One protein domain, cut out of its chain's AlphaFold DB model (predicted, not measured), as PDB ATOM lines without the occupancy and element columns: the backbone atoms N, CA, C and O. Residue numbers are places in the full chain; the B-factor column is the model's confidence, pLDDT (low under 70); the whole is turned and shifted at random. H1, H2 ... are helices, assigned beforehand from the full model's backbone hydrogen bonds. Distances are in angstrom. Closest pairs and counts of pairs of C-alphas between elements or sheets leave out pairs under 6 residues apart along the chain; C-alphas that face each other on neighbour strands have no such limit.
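Overview. This is residues 966 to 997 and 1019 to 1109 of the 1121 residues of an uncharacterized protein of Pocillopora damicornis (UniProt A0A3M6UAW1). The long helix H2 forms one side of a small helical core, with H3 and then H4 roughly alongside it in alternating directions and H5 set across H3 and H4; H6 lies farther out, near H4. Residues 967 to 972, partly in H1, stick out past one end of H2, and the long unnamed stretch 1073 to 1100 leads from H5 round to H6. The printed part has 123 residues with six named helices, H1 to H6 in order, and no named strand; it is all helix by class, with under half of its residues in named elements. It is compact, with a radius of gyration of the C-alphas of 15.0 A and spans of 44 by 44 by 32 A.

Along the chain. Find C-alpha 974 at (80.260, 16.482, 24.322); from there H2 runs 28.9 A to C-alpha 993 at (96.171, 3.439, 44.606). Before it, H1 is residues 966 to 969. Then look for H3 at 1028 to 1037, 14.3 A long, H4 at 1048 to 1056, H5 at 1064 to 1072, and H6 at 1101 to 1107, ending at (75.940, 25.773, 28.712).

Arrangement. H2 touches H3 with residues 978 to 986 alone, the closest C-alphas, of Gly 982 and Ile 1034, being 4.7 A apart. They run opposite ways at a shallow tilt of 35.0 degrees, only just short of steep. H4 touches H5, about perpendicular at 78 degrees, with closest C-alphas Ala 1050 and Leu 1065 at 5.7 A. H6 is close to H4 but not clearly touching, with closest C-alphas Ala 1050 and Ile 1104 at 6.3 A. H1 and H3 are apart. Every O i to N i+4 pair is within hydrogen-bond range in H2 to H6; H1 is too short for one.

Size, cuts and confidence. The farthest C-alphas, of Glu 996 and Glu 1102, are 44.9 A apart. Residues 998 to 1018 are not printed, and C-alphas 997 and 1019 are 23.1 A apart across this cut. The link from H5 to H6 is long. Mean pLDDT of the printed part is 75.6, with values under 70 at, among others, residues 990 to 997.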
ATOM      1  N   VAL A 966      77.074   6.085  22.661       70.44
ATOM      2  CA  VAL A 966      78.010   5.672  21.604       70.44
ATOM      3  C   VAL A 966      77.847   4.175  21.332       70.44
ATOM      4  O   VAL A 966      77.629   3.786  20.189       70.44
ATOM      5  N   ILE A 967      77.856   3.342  22.379       59.19
ATOM      6  CA  ILE A 967      77.782   1.874  22.272       59.19
ATOM      7  C   ILE A 967      76.457   1.399  21.645       59.19
ATOM      8  O   ILE A 967      76.467   0.489  20.816       59.19
ATOM      9  N   PHE A 968      75.324   2.004  22.020       57.75
ATOM     10  CA  PHE A 968      73.988   1.552  21.597       57.75
ATOM     11  C   PHE A 968      73.347   2.367  20.472       57.75
ATOM     12  O   PHE A 968      72.364   1.909  19.890       57.75
ATOM     13  N   GLN A 969      73.835   3.578  20.183       61.81
ATOM     14  CA  GLN A 969      73.221   4.467  19.184       61.81
ATOM     15  C   GLN A 969      74.234   5.066  18.194       61.81
ATOM     16  O   GLN A 969      73.821   5.783  17.285       61.81
ATOM     17  N   GLY A 970      75.541   4.809  18.355       59.91
ATOM     18  CA  GLY A 970      76.599   5.430  17.546       59.91
ATOM     19  C   GLY A 970      76.700   6.951  17.722       59.91
ATOM     20  O   GLY A 970      77.270   7.631  16.870       59.91
ATOM     21  N   ARG A 971      76.102   7.511  18.786       63.66
ATOM     22  CA  ARG A 971      75.946   8.958  18.979       63.66
ATOM     23  C   ARG A 971      77.077   9.535  19.819       63.66
ATOM     24  O   ARG A 971      77.056   9.448  21.041       63.66
ATOM     25  N   TYR A 972      78.024  10.171  19.145       70.94
ATOM     26  CA  TYR A 972      79.069  10.977  19.769       70.94
ATOM     27  C   TYR A 972      78.531  12.375  20.110       70.94
ATOM     28  O   TYR A 972      77.776  12.966  19.336       70.94
ATOM     29  N   SER A 973      78.897  12.890  21.282       75.00
ATOM     30  CA  SER A 973      78.478  14.192  21.813       75.00
ATOM     31  C   SER A 973      79.494  14.705  22.838       75.00
ATOM     32  O   SER A 973      80.285  13.930  23.375       75.00
ATOM     33  N   HIS A 974      79.426  15.981  23.221       74.94
ATOM     34  CA  HIS A 974      80.260  16.482  24.322       74.94
ATOM     35  C   HIS A 974      80.021  15.730  25.647       74.94
ATOM     36  O   HIS A 974      80.930  15.608  26.467       74.94
ATOM     37  N   ALA A 975      78.825  15.167  25.847       76.56
ATOM     38  CA  ALA A 975      78.533  14.308  26.988       76.56
ATOM     39  C   ALA A 975      79.242  12.941  26.906       76.56
ATOM     40  O   ALA A 975      79.613  12.398  27.952       76.56
ATOM     41  N   SER A 976      79.470  12.379  25.709       77.56
ATOM     42  CA  SER A 976      80.229  11.126  25.560       77.56
ATOM     43  C   SER A 976      81.717  11.323  25.847       77.56
ATOM     44  O   SER A 976      82.319  10.478  26.505       77.56
ATOM     45  N   ASP A 977      82.284  12.469  25.462       79.81
ATOM     46  CA  ASP A 977      83.675  12.823  25.785       79.81
ATOM     47  C   ASP A 977      83.873  12.974  27.306       79.81
ATOM     48  O   ASP A 977      84.860  12.506  27.880       79.81
ATOM     49  N   VAL A 978      82.890  13.581  27.984       82.75
ATOM     50  CA  VAL A 978      82.849  13.719  29.449       82.75
ATOM     51  C   VAL A 978      82.797  12.352  30.146       82.75
ATOM     52  O   VAL A 978      83.500  12.153  31.139       82.75
ATOM     53  N   TRP A 979      82.045  11.384  29.610       83.94
ATOM     54  CA  TRP A 979      82.054  10.001  30.106       83.94
ATOM     55  C   TRP A 979      83.434   9.349  29.948       83.94
ATOM     56  O   TRP A 979      83.976   8.828  30.929       83.94
ATOM     57  N   SER A 980      84.050   9.434  28.761       80.12
ATOM     58  CA  SER A 980      85.398   8.901  28.511       80.12
ATOM     59  C   SER A 980      86.446   9.509  29.454       80.12
ATOM     60  O   SER A 980      87.294   8.789  29.991       80.12
ATOM     61  N   PHE A 981      86.350  10.814  29.732       85.12
ATOM     62  CA  PHE A 981      87.171  11.491  30.737       85.12
ATOM     63  C   PHE A 981      86.933  10.941  32.156       85.12
ATOM     64  O   PHE A 981      87.891  10.749  32.905       85.12
ATOM     65  N   GLY A 982      85.682  10.637  32.521       80.75
ATOM     66  CA  GLY A 982      85.331   9.996  33.794       80.75
ATOM     67  C   GLY A 982      85.991   8.625  33.983       80.75
ATOM     68  O   GLY A 982      86.562   8.363  35.045       80.75
ATOM     69  N   VAL A 983      85.985   7.784  32.940       76.69
ATOM     70  CA  VAL A 983      86.679   6.479  32.940       76.69
ATOM     71  C   VAL A 983      88.189   6.670  33.114       76.69
ATOM     72  O   VAL A 983      88.782   6.083  34.019       76.69
ATOM     73  N   LEU A 984      88.808   7.546  32.313       79.31
ATOM     74  CA  LEU A 984      90.247   7.826  32.373       79.31
ATOM     75  C   LEU A 984      90.684   8.366  33.747       79.31
ATOM     76  O   LEU A 984      91.702   7.940  34.296       79.31
ATOM     77  N   ALA A 985      89.908   9.284  34.331       76.12
ATOM     78  CA  ALA A 985      90.174   9.826  35.660       76.12
ATOM     79  C   ALA A 985      90.105   8.735  36.745       76.12
ATOM     80  O   ALA A 985      90.965   8.698  37.632       76.12
ATOM     81  N   TRP A 986      89.143   7.810  36.656       79.88
ATOM     82  CA  TRP A 986      89.074   6.661  37.560       79.88
ATOM     83  C   TRP A 986      90.288   5.734  37.405       79.88
ATOM     84  O   TRP A 986      90.912   5.388  38.409       79.88
ATOM     85  N   GLU A 987      90.680   5.389  36.173       73.69
ATOM     86  CA  GLU A 987      91.832   4.515  35.904       73.69
ATOM     87  C   GLU A 987      93.153   5.099  36.434       73.69
ATOM     88  O   GLU A 987      93.950   4.375  37.037       73.69
ATOM     89  N   LEU A 988      93.363   6.414  36.295       73.44
ATOM     90  CA  LEU A 988      94.540   7.104  36.831       73.44
ATOM     91  C   LEU A 988      94.626   6.994  38.362       73.44
ATOM     92  O   LEU A 988      95.656   6.576  38.899       73.44
ATOM     93  N   PHE A 989      93.549   7.316  39.088       71.62
ATOM     94  CA  PHE A 989      93.548   7.222  40.554       71.62
ATOM     95  C   PHE A 989      93.478   5.771  41.065       71.62
ATOM     96  O   PHE A 989      93.950   5.492  42.173       71.62
ATOM     97  N   ALA A 990      92.968   4.823  40.274       66.00
ATOM     98  CA  ALA A 990      93.095   3.390  40.538       66.00
ATOM     99  C   ALA A 990      94.564   2.946  40.478       66.00
ATOM    100  O   ALA A 990      95.062   2.393  41.459       66.00
ATOM    101  N   ALA A 991      95.288   3.286  39.405       62.69
ATOM    102  CA  ALA A 991      96.709   2.967  39.258       62.69
ATOM    103  C   ALA A 991      97.576   3.589  40.372       62.69
ATOM    104  O   ALA A 991      98.402   2.897  40.967       62.69
ATOM    105  N   PHE A 992      97.334   4.855  40.742       59.47
ATOM    106  CA  PHE A 992      98.010   5.498  41.883       59.47
ATOM    107  C   PHE A 992      97.650   4.892  43.255       59.47
ATOM    108  O   PHE A 992      98.377   5.102  44.228       59.47
ATOM    109  N   SER A 993      96.559   4.124  43.362       55.88
ATOM    110  CA  SER A 993      96.171   3.439  44.606       55.88
ATOM    111  C   SER A 993      96.887   2.101  44.822       55.88
ATOM    112  O   SER A 993      96.944   1.618  45.957       55.88
ATOM    113  N   SER A 994      97.414   1.486  43.760       50.19
ATOM    114  CA  SER A 994      98.051   0.166  43.773       50.19
ATOM    115  C   SER A 994      99.557   0.277  43.523       50.19
ATOM    116  O   SER A 994     100.010   0.296  42.385       50.19
ATOM    117  N   GLY A 995     100.352   0.297  44.598       46.97
ATOM    118  CA  GLY A 995     101.824   0.309  44.529       46.97
ATOM    119  C   GLY A 995     102.476  -0.997  44.039       46.97
ATOM    120  O   GLY A 995     103.697  -1.117  44.089       46.97
ATOM    121  N   GLU A 996     101.679  -1.968  43.592       39.00
ATOM    122  CA  GLU A 996     102.086  -3.237  42.982       39.00
ATOM    123  C   GLU A 996     101.132  -3.558  41.816       39.00
ATOM    124  O   GLU A 996     100.037  -2.999  41.739       39.00
ATOM    125  N   ASN A 997     101.542  -4.449  40.902       40.00
ATOM    126  CA  ASN A 997     100.816  -4.739  39.658       40.00
ATOM    127  C   ASN A 997      99.330  -5.081  39.889       40.00
ATOM    128  O   ASN A 997      99.016  -6.046  40.588       40.00
ATOM    129  N   LEU A1019      77.782   1.949  40.773       52.66
ATOM    130  CA  LEU A1019      78.892   2.618  40.082       52.66
ATOM    131  C   LEU A1019      80.267   2.186  40.637       52.66
ATOM    132  O   LEU A1019      80.379   1.688  41.760       52.66
ATOM    133  N   LEU A1020      81.317   2.404  39.835       58.72
ATOM    134  CA  LEU A1020      82.705   2.030  40.137       58.72
ATOM    135  C   LEU A1020      83.140   2.473  41.546       58.72
ATOM    136  O   LEU A1020      82.919   3.612  41.957       58.72
ATOM    137  N   GLN A1021      83.807   1.581  42.287       65.69
ATOM    138  CA  GLN A1021      84.273   1.893  43.641       65.69
ATOM    139  C   GLN A1021      85.349   2.986  43.626       65.69
ATOM    140  O   GLN A1021      86.300   2.921  42.845       65.69
ATOM    141  N   LYS A1022      85.234   3.951  44.547       73.38
ATOM    142  CA  LYS A1022      86.210   5.031  44.745       73.38
ATOM    143  C   LYS A1022      87.635   4.478  44.941       73.38
ATOM    144  O   LYS A1022      87.853   3.715  45.889       73.38
ATOM    145  N   PRO A1023      88.635   4.890  44.137       72.12
ATOM    146  CA  PRO A1023      90.021   4.485  44.353       72.12
ATOM    147  C   PRO A1023      90.577   4.994  45.692       72.12
ATOM    148  O   PRO A1023      90.307   6.121  46.105       72.12
ATOM    149  N   ARG A1024      91.401   4.185  46.372       68.88
ATOM    150  CA  ARG A1024      91.869   4.461  47.749       68.88
ATOM    151  C   ARG A1024      92.682   5.751  47.908       68.88
ATOM    152  O   ARG A1024      92.682   6.315  48.996       68.88
ATOM    153  N   SER A1025      93.372   6.197  46.859       68.62
ATOM    154  CA  SER A1025      94.136   7.458  46.834       68.62
ATOM    155  C   SER A1025      93.390   8.627  46.173       68.62
ATOM    156  O   SER A1025      93.919   9.735  46.123       68.62
ATOM    157  N   CYS A1026      92.164   8.410  45.683       78.50
ATOM    158  CA  CYS A1026      91.351   9.448  45.054       78.50
ATOM    159  C   CYS A1026      90.880  10.485  46.098       78.50
ATOM    160  O   CYS A1026      90.239  10.099  47.084       78.50
ATOM    161  N   PRO A1027      91.142  11.793  45.917       82.56
ATOM    162  CA  PRO A1027      90.521  12.844  46.723       82.56
ATOM    163  C   PRO A1027      88.998  12.840  46.545       82.56
ATOM    164  O   PRO A1027      88.504  12.633  45.440       82.56
ATOM    165  N   ASP A1028      88.228  13.116  47.597       81.44
ATOM    166  CA  ASP A1028      86.760  13.017  47.521       81.44
ATOM    167  C   ASP A1028      86.119  13.950  46.482       81.44
ATOM    168  O   ASP A1028      85.154  13.578  45.822       81.44
ATOM    169  N   TRP A1029      86.695  15.135  46.270       82.19
ATOM    170  CA  TRP A1029      86.229  16.070  45.242       82.19
ATOM    171  C   TRP A1029      86.500  15.590  43.804       82.19
ATOM    172  O   TRP A1029      85.778  15.985  42.893       82.19
ATOM    173  N   ILE A1030      87.494  14.714  43.598       85.88
ATOM    174  CA  ILE A1030      87.738  14.043  42.313       85.88
ATOM    175  C   ILE A1030      86.754  12.879  42.125       85.88
ATOM    176  O   ILE A1030      86.251  12.682  41.026       85.88
ATOM    177  N   ASP A1031      86.425  12.142  43.188       83.19
ATOM    178  CA  ASP A1031      85.423  11.069  43.120       83.19
ATOM    179  C   ASP A1031      84.021  11.609  42.785       83.19
ATOM    180  O   ASP A1031      83.293  10.992  42.011       83.19
ATOM    181  N   ILE A1032      83.676  12.805  43.281       84.50
ATOM    182  CA  ILE A1032      82.477  13.540  42.848       84.50
ATOM    183  C   ILE A1032      82.534  13.840  41.341       84.50
ATOM    184  O   ILE A1032      81.577  13.533  40.638       84.50
ATOM    185  N   ILE A1033      83.652  14.372  40.824       86.56
ATOM    186  CA  ILE A1033      83.823  14.621  39.379       86.56
ATOM    187  C   ILE A1033      83.626  13.330  38.570       86.56
ATOM    188  O   ILE A1033      82.850  13.324  37.620       86.56
ATOM    189  N   ILE A1034      84.277  12.231  38.966       84.12
ATOM    190  CA  ILE A1034      84.178  10.931  38.283       84.12
ATOM    191  C   ILE A1034      82.720  10.450  38.228       84.12
ATOM    192  O   ILE A1034      82.254  10.039  37.166       84.12
ATOM    193  N   ARG A1035      81.971  10.542  39.335       82.19
ATOM    194  CA  ARG A1035      80.550  10.150  39.382       82.19
ATOM    195  C   ARG A1035      79.661  11.040  38.519       82.19
ATOM    196  O   ARG A1035      78.779  10.521  37.844       82.19
ATOM    197  N   GLU A1036      79.892  12.352  38.522       84.81
ATOM    198  CA  GLU A1036      79.127  13.290  37.695       84.81
ATOM    199  C   GLU A1036      79.371  13.055  36.193       84.81
ATOM    200  O   GLU A1036      78.434  13.149  35.401       84.81
ATOM    201  N   CYS A1037      80.594  12.676  35.807       84.88
ATOM    202  CA  CYS A1037      80.933  12.264  34.442       84.88
ATOM    203  C   CYS A1037      80.301  10.921  34.028       84.88
ATOM    204  O   CYS A1037      79.946  10.747  32.866       84.88
ATOM    205  N   LEU A1038      80.162   9.971  34.960       81.81
ATOM    206  CA  LEU A1038      79.699   8.598  34.700       81.81
ATOM    207  C   LEU A1038      78.184   8.390  34.906       81.81
ATOM    208  O   LEU A1038      77.729   7.272  35.159       81.81
ATOM    209  N   LYS A1039      77.370   9.447  34.789       81.06
ATOM    210  CA  LYS A1039      75.904   9.304  34.770       81.06
ATOM    211  C   LYS A1039      75.432   8.683  33.459       81.06
ATOM    212  O   LYS A1039      75.951   8.995  32.388       81.06
ATOM    213  N   TYR A1040      74.424   7.817  33.536       74.31
ATOM    214  CA  TYR A1040      73.946   7.068  32.373       74.31
ATOM    215  C   TYR A1040      73.365   7.986  31.287       74.31
ATOM    216  O   TYR A1040      73.729   7.853  30.122       74.31
ATOM    217  N   GLN A1041      72.516   8.951  31.656       76.81
ATOM    218  CA  GLN A1041      71.939   9.899  30.701       76.81
ATOM    219  C   GLN A1041      72.943  11.002  30.347       76.81
ATOM    220  O   GLN A1041      73.526  11.621  31.236       76.81
ATOM    221  N   ALA A1042      73.103  11.281  29.051       76.31
ATOM    222  CA  ALA A1042      73.959  12.357  28.549       76.31
ATOM    223  C   ALA A1042      73.585  13.731  29.147       76.31
ATOM    224  O   ALA A1042      74.458  14.428  29.655       76.31
ATOM    225  N   GLU A1043      72.283  14.051  29.188       77.94
ATOM    226  CA  GLU A1043      71.720  15.305  29.727       77.94
ATOM    227  C   GLU A1043      72.068  15.591  31.201       77.94
ATOM    228  O   GLU A1043      71.920  16.723  31.662       77.94
ATOM    229  N   GLU A1044      72.466  14.578  31.977       78.12
ATOM    230  CA  GLU A1044      72.772  14.731  33.405       78.12
ATOM    231  C   GLU A1044      74.265  14.998  33.676       78.12
ATOM    232  O   GLU A1044      74.628  15.348  34.808       78.12
ATOM    233  N   ARG A1045      75.135  14.806  32.673       85.19
ATOM    234  CA  ARG A1045      76.592  14.964  32.795       85.19
ATOM    235  C   ARG A1045      76.978  16.453  32.725       85.19
ATOM    236  O   ARG A1045      76.362  17.215  31.984       85.19
ATOM    237  N   PRO A1046      77.994  16.906  33.479       85.94
ATOM    238  CA  PRO A1046      78.410  18.306  33.461       85.94
ATOM    239  C   PRO A1046      79.154  18.655  32.159       85.94
ATOM    240  O   PRO A1046      79.952  17.847  31.685       85.94
ATOM    241  N   PRO A1047      78.996  19.872  31.601       84.06
ATOM    242  CA  PRO A1047      79.776  20.289  30.441       84.06
ATOM    243  C   PRO A1047      81.261  20.430  30.810       84.06
ATOM    244  O   PRO A1047      81.603  20.826  31.929       84.06
ATOM    245  N   ALA A1048      82.158  20.184  29.852       81.44
ATOM    246  CA  ALA A1048      83.609  20.190  30.079       81.44
ATOM    247  C   ALA A1048      84.146  21.496  30.713       81.44
ATOM    248  O   ALA A1048      85.094  21.466  31.498       81.44
ATOM    249  N   ILE A1049      83.499  22.641  30.464       82.19
ATOM    250  CA  ILE A1049      83.841  23.931  31.087       82.19
ATOM    251  C   ILE A1049      83.668  23.934  32.623       82.19
ATOM    252  O   ILE A1049      84.438  24.583  33.333       82.19
ATOM    253  N   ALA A1050      82.706  23.169  33.154       84.69
ATOM    254  CA  ALA A1050      82.477  23.017  34.593       84.69
ATOM    255  C   ALA A1050      83.532  22.106  35.246       84.69
ATOM    256  O   ALA A1050      83.953  22.359  36.379       84.69
ATOM    257  N   LEU A1051      84.008  21.091  34.512       87.75
ATOM    258  CA  LEU A1051      85.170  20.285  34.902       87.75
ATOM    259  C   LEU A1051      86.430  21.165  34.967       87.75
ATOM    260  O   LEU A1051      87.180  21.108  35.940       87.75
ATOM    261  N   TYR A1052      86.623  22.028  33.963       85.69
ATOM    262  CA  TYR A1052      87.777  22.920  33.859       85.69
ATOM    263  C   TYR A1052      87.839  23.966  34.986       85.69
ATOM    264  O   TYR A1052      88.893  24.113  35.610       85.69
ATOM    265  N   ASP A1053      86.731  24.642  35.326       85.88
ATOM    266  CA  ASP A1053      86.678  25.500  36.527       85.88
ATOM    267  C   ASP A1053      87.017  24.696  37.793       85.88
ATOM    268  O   ASP A1053      87.826  25.135  38.610       85.88
ATOM    269  N   CYS A1054      86.475  23.484  37.946       86.25
ATOM    270  CA  CYS A1054      86.728  22.689  39.144       86.25
ATOM    271  C   CYS A1054      88.189  22.241  39.301       86.25
ATOM    272  O   CYS A1054      88.710  22.269  40.417       86.25
ATOM    273  N   LEU A1055      88.854  21.855  38.211       87.06
ATOM    274  CA  LEU A1055      90.256  21.431  38.231       87.06
ATOM    275  C   LEU A1055      91.224  22.617  38.384       87.06
ATOM    276  O   LEU A1055      92.231  22.494  39.082       87.06
ATOM    277  N   THR A1056      90.915  23.772  37.783       86.81
ATOM    278  CA  THR A1056      91.764  24.980  37.844       86.81
ATOM    279  C   THR A1056      91.533  25.848  39.088       86.81
ATOM    280  O   THR A1056      92.320  26.758  39.355       86.81
ATOM    281  N   CYS A1057      90.488  25.588  39.884       82.88
ATOM    282  CA  CYS A1057      90.185  26.357  41.091       82.88
ATOM    283  C   CYS A1057      91.098  25.996  42.279       82.88
ATOM    284  O   CYS A1057      91.167  24.844  42.711       82.88
ATOM    285  N   ARG A1058      91.731  27.009  42.892       85.75
ATOM    286  CA  ARG A1058      92.588  26.882  44.094       85.75
ATOM    287  C   ARG A1058      91.913  26.147  45.260       85.75
ATOM    288  O   ARG A1058      92.592  25.462  46.023       85.75
ATOM    289  N   VAL A1059      90.594  26.286  45.393       85.81
ATOM    290  CA  VAL A1059      89.769  25.641  46.421       85.81
ATOM    291  C   VAL A1059      88.580  24.982  45.712       85.81
ATOM    292  O   VAL A1059      87.573  25.657  45.515       85.81
ATOM    293  N   PRO A1060      88.645  23.695  45.315       83.62
ATOM    294  CA  PRO A1060      87.632  23.065  44.457       83.62
ATOM    295  C   PRO A1060      86.190  23.164  44.976       83.62
ATOM    296  O   PRO A1060      85.261  23.275  44.185       83.62
ATOM    297  N   ARG A1061      85.986  23.261  46.299       82.81
ATOM    298  CA  ARG A1061      84.683  23.566  46.932       82.81
ATOM    299  C   ARG A1061      84.041  24.887  46.465       82.81
ATOM    300  O   ARG A1061      82.844  25.095  46.650       82.81
ATOM    301  N   GLN A1062      84.824  25.803  45.900       83.19
ATOM    302  CA  GLN A1062      84.363  27.075  45.350       83.19
ATOM    303  C   GLN A1062      84.029  27.012  43.851       83.19
ATOM    304  O   GLN A1062      83.531  28.015  43.327       83.19
ATOM    305  N   SER A1063      84.260  25.886  43.170       87.12
ATOM    306  CA  SER A1063      83.883  25.710  41.763       87.12
ATOM    307  C   SER A1063      82.368  25.696  41.572       87.12
ATOM    308  O   SER A1063      81.609  25.493  42.526       87.12
ATOM    309  N   TRP A1064      81.910  25.907  40.340       87.06
ATOM    310  CA  TRP A1064      80.489  25.789  40.012       87.06
ATOM    311  C   TRP A1064      79.967  24.358  40.230       87.06
ATOM    312  O   TRP A1064      78.955  24.167  40.901       87.06
ATOM    313  N   LEU A1065      80.708  23.355  39.748       85.62
ATOM    314  CA  LEU A1065      80.314  21.944  39.798       85.62
ATOM    315  C   LEU A1065      80.125  21.431  41.232       85.62
ATOM    316  O   LEU A1065      79.085  20.862  41.560       85.62
ATOM    317  N   ILE A1066      81.102  21.675  42.114       84.81
ATOM    318  CA  ILE A1066      81.025  21.204  43.504       84.81
ATOM    319  C   ILE A1066      79.963  21.988  44.284       84.81
ATOM    320  O   ILE A1066      79.324  21.416  45.163       84.81
ATOM    321  N   LYS A1067      79.703  23.262  43.945       84.12
ATOM    322  CA  LYS A1067      78.571  24.022  44.508       84.12
ATOM    323  C   LYS A1067      77.218  23.436  44.107       84.12
ATOM    324  O   LYS A1067      76.359  23.334  44.978       84.12
ATOM    325  N   LEU A1068      77.034  23.034  42.846       83.00
ATOM    326  CA  LEU A1068      75.800  22.383  42.395       83.00
ATOM    327  C   LEU A1068      75.618  21.015  43.069       83.00
ATOM    328  O   LEU A1068      74.547  20.727  43.598       83.00
ATOM    329  N   TRP A1069      76.678  20.205  43.147       83.62
ATOM    330  CA  TRP A1069      76.636  18.926  43.863       83.62
ATOM    331  C   TRP A1069      76.250  19.113  45.343       83.62
ATOM    332  O   TRP A1069      75.350  18.433  45.830       83.62
ATOM    333  N   ILE A1070      76.847  20.105  46.020       81.94
ATOM    334  CA  ILE A1070      76.537  20.519  47.404       81.94
ATOM    335  C   ILE A1070      75.083  20.988  47.589       81.94
ATOM    336  O   ILE A1070      74.552  20.870  48.692       81.94
ATOM    337  N   GLN A1071      74.450  21.546  46.554       81.88
ATOM    338  CA  GLN A1071      73.044  21.971  46.588       81.88
ATOM    339  C   GLN A1071      72.068  20.800  46.410       81.88
ATOM    340  O   GLN A1071      70.955  20.864  46.927       81.88
ATOM    341  N   ASN A1072      72.496  19.738  45.721       78.56
ATOM    342  CA  ASN A1072      71.650  18.603  45.351       78.56
ATOM    343  C   ASN A1072      71.778  17.382  46.291       78.56
ATOM    344  O   ASN A1072      70.965  16.470  46.186       78.56
ATOM    345  N   HIS A1073      72.764  17.355  47.200       77.38
ATOM    346  CA  HIS A1073      73.051  16.223  48.101       77.38
ATOM    347  C   HIS A1073      72.991  16.610  49.584       77.38
ATOM    348  O   HIS A1073      73.334  17.738  49.964       77.38
ATOM    349  N   ASN A1074      72.591  15.669  50.448       75.31
ATOM    350  CA  ASN A1074      72.382  15.960  51.868       75.31
ATOM    351  C   ASN A1074      73.697  16.282  52.579       75.31
ATOM    352  O   ASN A1074      74.752  15.720  52.297       75.31
ATOM    353  N   ARG A1075      73.627  17.144  53.596       68.56
ATOM    354  CA  ARG A1075      74.806  17.576  54.362       68.56
ATOM    355  C   ARG A1075      75.506  16.447  55.134       68.56
ATOM    356  O   ARG A1075      76.668  16.600  55.494       68.56
ATOM    357  N   GLU A1076      74.815  15.335  55.370       66.31
ATOM    358  CA  GLU A1076      75.359  14.118  55.994       66.31
ATOM    359  C   GLU A1076      76.114  13.222  54.993       66.31
ATOM    360  O   GLU A1076      76.926  12.397  55.400       66.31
ATOM    361  N   GLU A1077      75.908  13.425  53.687       61.75
ATOM    362  CA  GLU A1077      76.590  12.720  52.587       61.75
ATOM    363  C   GLU A1077      77.864  13.457  52.125       61.75
ATOM    364  O   GLU A1077      78.607  12.953  51.282       61.75
ATOM    365  N   TRP A1078      78.131  14.663  52.643       71.50
ATOM    366  CA  TRP A1078      79.275  15.481  52.230       71.50
ATOM    367  C   TRP A1078      80.610  14.901  52.740       71.50
ATOM    368  O   TRP A1078      80.808  14.814  53.956       71.50
ATOM    369  N   PRO A1079      81.576  14.597  51.854       68.25
ATOM    370  CA  PRO A1079      82.917  14.180  52.257       68.25
ATOM    371  C   PRO A1079      83.800  15.381  52.663       68.25
ATOM    372  O   PRO A1079      83.342  16.530  52.698       68.25
ATOM    373  N   ASP A1080      85.087  15.148  52.959       65.44
ATOM    374  CA  ASP A1080      86.007  16.215  53.380       65.44
ATOM    375  C   ASP A1080      86.455  17.115  52.211       65.44
ATOM    376  O   ASP A1080      87.520  16.984  51.607       65.44
ATOM    377  N   LEU A1081      85.604  18.096  51.919       64.31
ATOM    378  CA  LEU A1081      85.833  19.137  50.921       64.31
ATOM    379  C   LEU A1081      86.638  20.336  51.475       64.31
ATOM    380  O   LEU A1081      86.444  21.460  51.005       64.31
ATOM    381  N   THR A1082      87.497  20.158  52.490       59.41
ATOM    382  CA  THR A1082      88.399  21.232  52.982       59.41
ATOM    383  C   THR A1082      89.700  21.371  52.180       59.41
ATOM    384  O   THR A1082      90.419  22.362  52.337       59.41
ATOM    385  N   ILE A1083      89.995  20.416  51.292       63.75
ATOM    386  CA  ILE A1083      91.234  20.362  50.505       63.75
ATOM    387  C   ILE A1083      91.411  21.627  49.647       63.75
ATOM    388  O   ILE A1083      90.575  21.961  48.808       63.75
ATOM    389  N   CYS A1084      92.553  22.292  49.825       73.88
ATOM    390  CA  CYS A1084      93.036  23.378  48.972       73.88
ATOM    391  C   CYS A1084      94.219  22.876  48.129       73.88
ATOM    392  O   CYS A1084      95.041  22.098  48.616       73.88
ATOM    393  N   GLN A1085      94.325  23.318  46.876       77.19
ATOM    394  CA  GLN A1085      95.416  22.911  45.984       77.19
ATOM    395  C   GLN A1085      96.715  23.656  46.349       77.19
ATOM    396  O   GLN A1085      96.691  24.881  46.501       77.19
ATOM    397  N   ALA A1086      97.834  22.931  46.482       75.00
ATOM    398  CA  ALA A1086      99.134  23.448  46.943       75.00
ATOM    399  C   ALA A1086      99.623  24.658  46.124       75.00
ATOM    400  O   ALA A1086      99.414  24.692  44.915       75.00
ATOM    401  N   GLU A1087     100.227  25.666  46.765       72.62
ATOM    402  CA  GLU A1087     100.484  26.990  46.156       72.62
ATOM    403  C   GLU A1087     101.221  26.926  44.808       72.62
ATOM    404  O   GLU A1087     100.862  27.656  43.881       72.62
ATOM    405  N   ASP A1088     102.169  25.999  44.685       71.38
ATOM    406  CA  ASP A1088     103.020  25.720  43.525       71.38
ATOM    407  C   ASP A1088     102.352  24.905  42.398       71.38
ATOM    408  O   ASP A1088     102.954  24.732  41.339       71.38
ATOM    409  N   ALA A1089     101.113  24.436  42.586       72.88
ATOM    410  CA  ALA A1089     100.350  23.684  41.590       72.88
ATOM    411  C   ALA A1089     100.175  24.480  40.271       72.88
ATOM    412  O   ALA A1089      99.428  25.466  40.245       72.88
ATOM    413  N   PRO A1090     100.814  24.067  39.155       69.50
ATOM    414  CA  PRO A1090     100.965  24.904  37.959       69.50
ATOM    415  C   PRO A1090      99.695  25.012  37.104       69.50
ATOM    416  O   PRO A1090      99.629  25.852  36.210       69.50
ATOM    417  N   HIS A1091      98.691  24.170  37.359       79.00
ATOM    418  CA  HIS A1091      97.387  24.180  36.690       79.00
ATOM    419  C   HIS A1091      96.343  25.062  37.392       79.00
ATOM    420  O   HIS A1091      95.233  25.212  36.884       79.00
ATOM    421  N   VAL A1092      96.665  25.641  38.554       84.81
ATOM    422  CA  VAL A1092      95.736  26.509  39.288       84.81
ATOM    423  C   VAL A1092      95.793  27.929  38.732       84.81
ATOM    424  O   VAL A1092      96.814  28.613  38.824       84.81
ATOM    425  N   LEU A1093      94.675  28.390  38.174       81.94
ATOM    426  CA  LEU A1093      94.582  29.694  37.522       81.94
ATOM    427  C   LEU A1093      94.281  30.824  38.516       81.94
ATOM    428  O   LEU A1093      93.687  30.624  39.579       81.94
ATOM    429  N   LYS A1094      94.651  32.053  38.131       80.00
ATOM    430  CA  LYS A1094      94.128  33.269  38.769       80.00
ATOM    431  C   LYS A1094      92.621  33.360  38.551       80.00
ATOM    432  O   LYS A1094      92.125  32.952  37.505       80.00
ATOM    433  N   GLU A1095      91.915  33.967  39.499       76.12
ATOM    434  CA  GLU A1095      90.456  34.119  39.444       76.12
ATOM    435  C   GLU A1095      89.967  34.839  38.176       76.12
ATOM    436  O   GLU A1095      89.002  34.396  37.564       76.12
ATOM    437  N   GLU A1096      90.700  35.862  37.730       76.38
ATOM    438  CA  GLU A1096      90.467  36.608  36.483       76.38
ATOM    439  C   GLU A1096      90.508  35.740  35.208       76.38
ATOM    440  O   GLU A1096      89.933  36.120  34.192       76.38
ATOM    441  N   CYS A1097      91.197  34.593  35.254       76.56
ATOM    442  CA  CYS A1097      91.439  33.709  34.111       76.56
ATOM    443  C   CYS A1097      90.543  32.457  34.102       76.56
ATOM    444  O   CYS A1097      90.725  31.596  33.242       76.56
ATOM    445  N   ARG A1098      89.626  32.307  35.067       81.00
ATOM    446  CA  ARG A1098      88.703  31.161  35.135       81.00
ATOM    447  C   ARG A1098      87.451  31.397  34.276       81.00
ATOM    448  O   ARG A1098      87.093  32.554  34.043       81.00
ATOM    449  N   PRO A1099      86.745  30.333  33.841       81.19
ATOM    450  CA  PRO A1099      85.437  30.473  33.208       81.19
ATOM    451  C   PRO A1099      84.478  31.297  34.071       81.19
ATOM    452  O   PRO A1099      84.396  31.100  35.288       81.19
ATOM    453  N   ARG A1100      83.727  32.217  33.459       79.56
ATOM    454  CA  ARG A1100      82.726  32.989  34.201       79.56
ATOM    455  C   ARG A1100      81.543  32.091  34.523       79.56
ATOM    456  O   ARG A1100      81.070  31.338  33.677       79.56
ATOM    457  N   ARG A1101      81.009  32.243  35.736       80.12
ATOM    458  CA  ARG A1101      79.828  31.505  36.201       80.12
ATOM    459  C   ARG A1101      78.651  31.595  35.221       80.12
ATOM    460  O   ARG A1101      78.022  30.582  34.950       80.12
ATOM    461  N   GLU A1102      78.403  32.781  34.669       79.75
ATOM    462  CA  GLU A1102      77.342  33.026  33.686       79.75
ATOM    463  C   GLU A1102      77.483  32.180  32.416       79.75
ATOM    464  O   GLU A1102      76.477  31.828  31.812       79.75
ATOM    465  N   ASP A1103      78.708  31.861  31.994       78.44
ATOM    466  CA  ASP A1103      78.960  31.104  30.764       78.44
ATOM    467  C   ASP A1103      78.793  29.596  31.004       78.44
ATOM    468  O   ASP A1103      78.174  28.912  30.192       78.44
ATOM    469  N   ILE A1104      79.199  29.103  32.182       80.19
ATOM    470  CA  ILE A1104      78.859  27.745  32.641       80.19
ATOM    471  C   ILE A1104      77.327  27.588  32.737       80.19
ATOM    472  O   ILE A1104      76.761  26.629  32.222       80.19
ATOM    473  N   GLU A1105      76.635  28.567  33.331       79.44
ATOM    474  CA  GLU A1105      75.176  28.536  33.516       79.44
ATOM    475  C   GLU A1105      74.372  28.732  32.217       79.44
ATOM    476  O   GLU A1105      73.187  28.402  32.194       79.44
ATOM    477  N   LYS A1106      74.992  29.204  31.124       76.56
ATOM    478  CA  LYS A1106      74.420  29.148  29.763       76.56
ATOM    479  C   LYS A1106      74.527  27.743  29.172       76.56
ATOM    480  O   LYS A1106      73.531  27.222  28.683       76.56
ATOM    481  N   MET A1107      75.703  27.116  29.266       70.56
ATOM    482  CA  MET A1107      75.940  25.773  28.712       70.56
ATOM    483  C   MET A1107      75.143  24.669  29.429       70.56
ATOM    484  O   MET A1107      74.939  23.600  28.866       70.56
ATOM    485  N   CYS A1108      74.655  24.924  30.646       68.69
ATOM    486  CA  CYS A1108      73.776  24.016  31.391       68.69
ATOM    487  C   CYS A1108      72.265  24.233  31.149       68.69
ATOM    488  O   CYS A1108      71.445  23.678  31.884       68.69
ATOM    489  N   GLN A1109      71.860  25.048  30.167       70.69
ATOM    490  CA  GLN A1109      70.440  25.244  29.844       70.69
ATOM    491  C   GLN A1109      69.918  24.109  28.954       70.69
ATOM    492  O   GLN A1109      70.531  23.764  27.945       70.69
TER     493      GLN A1109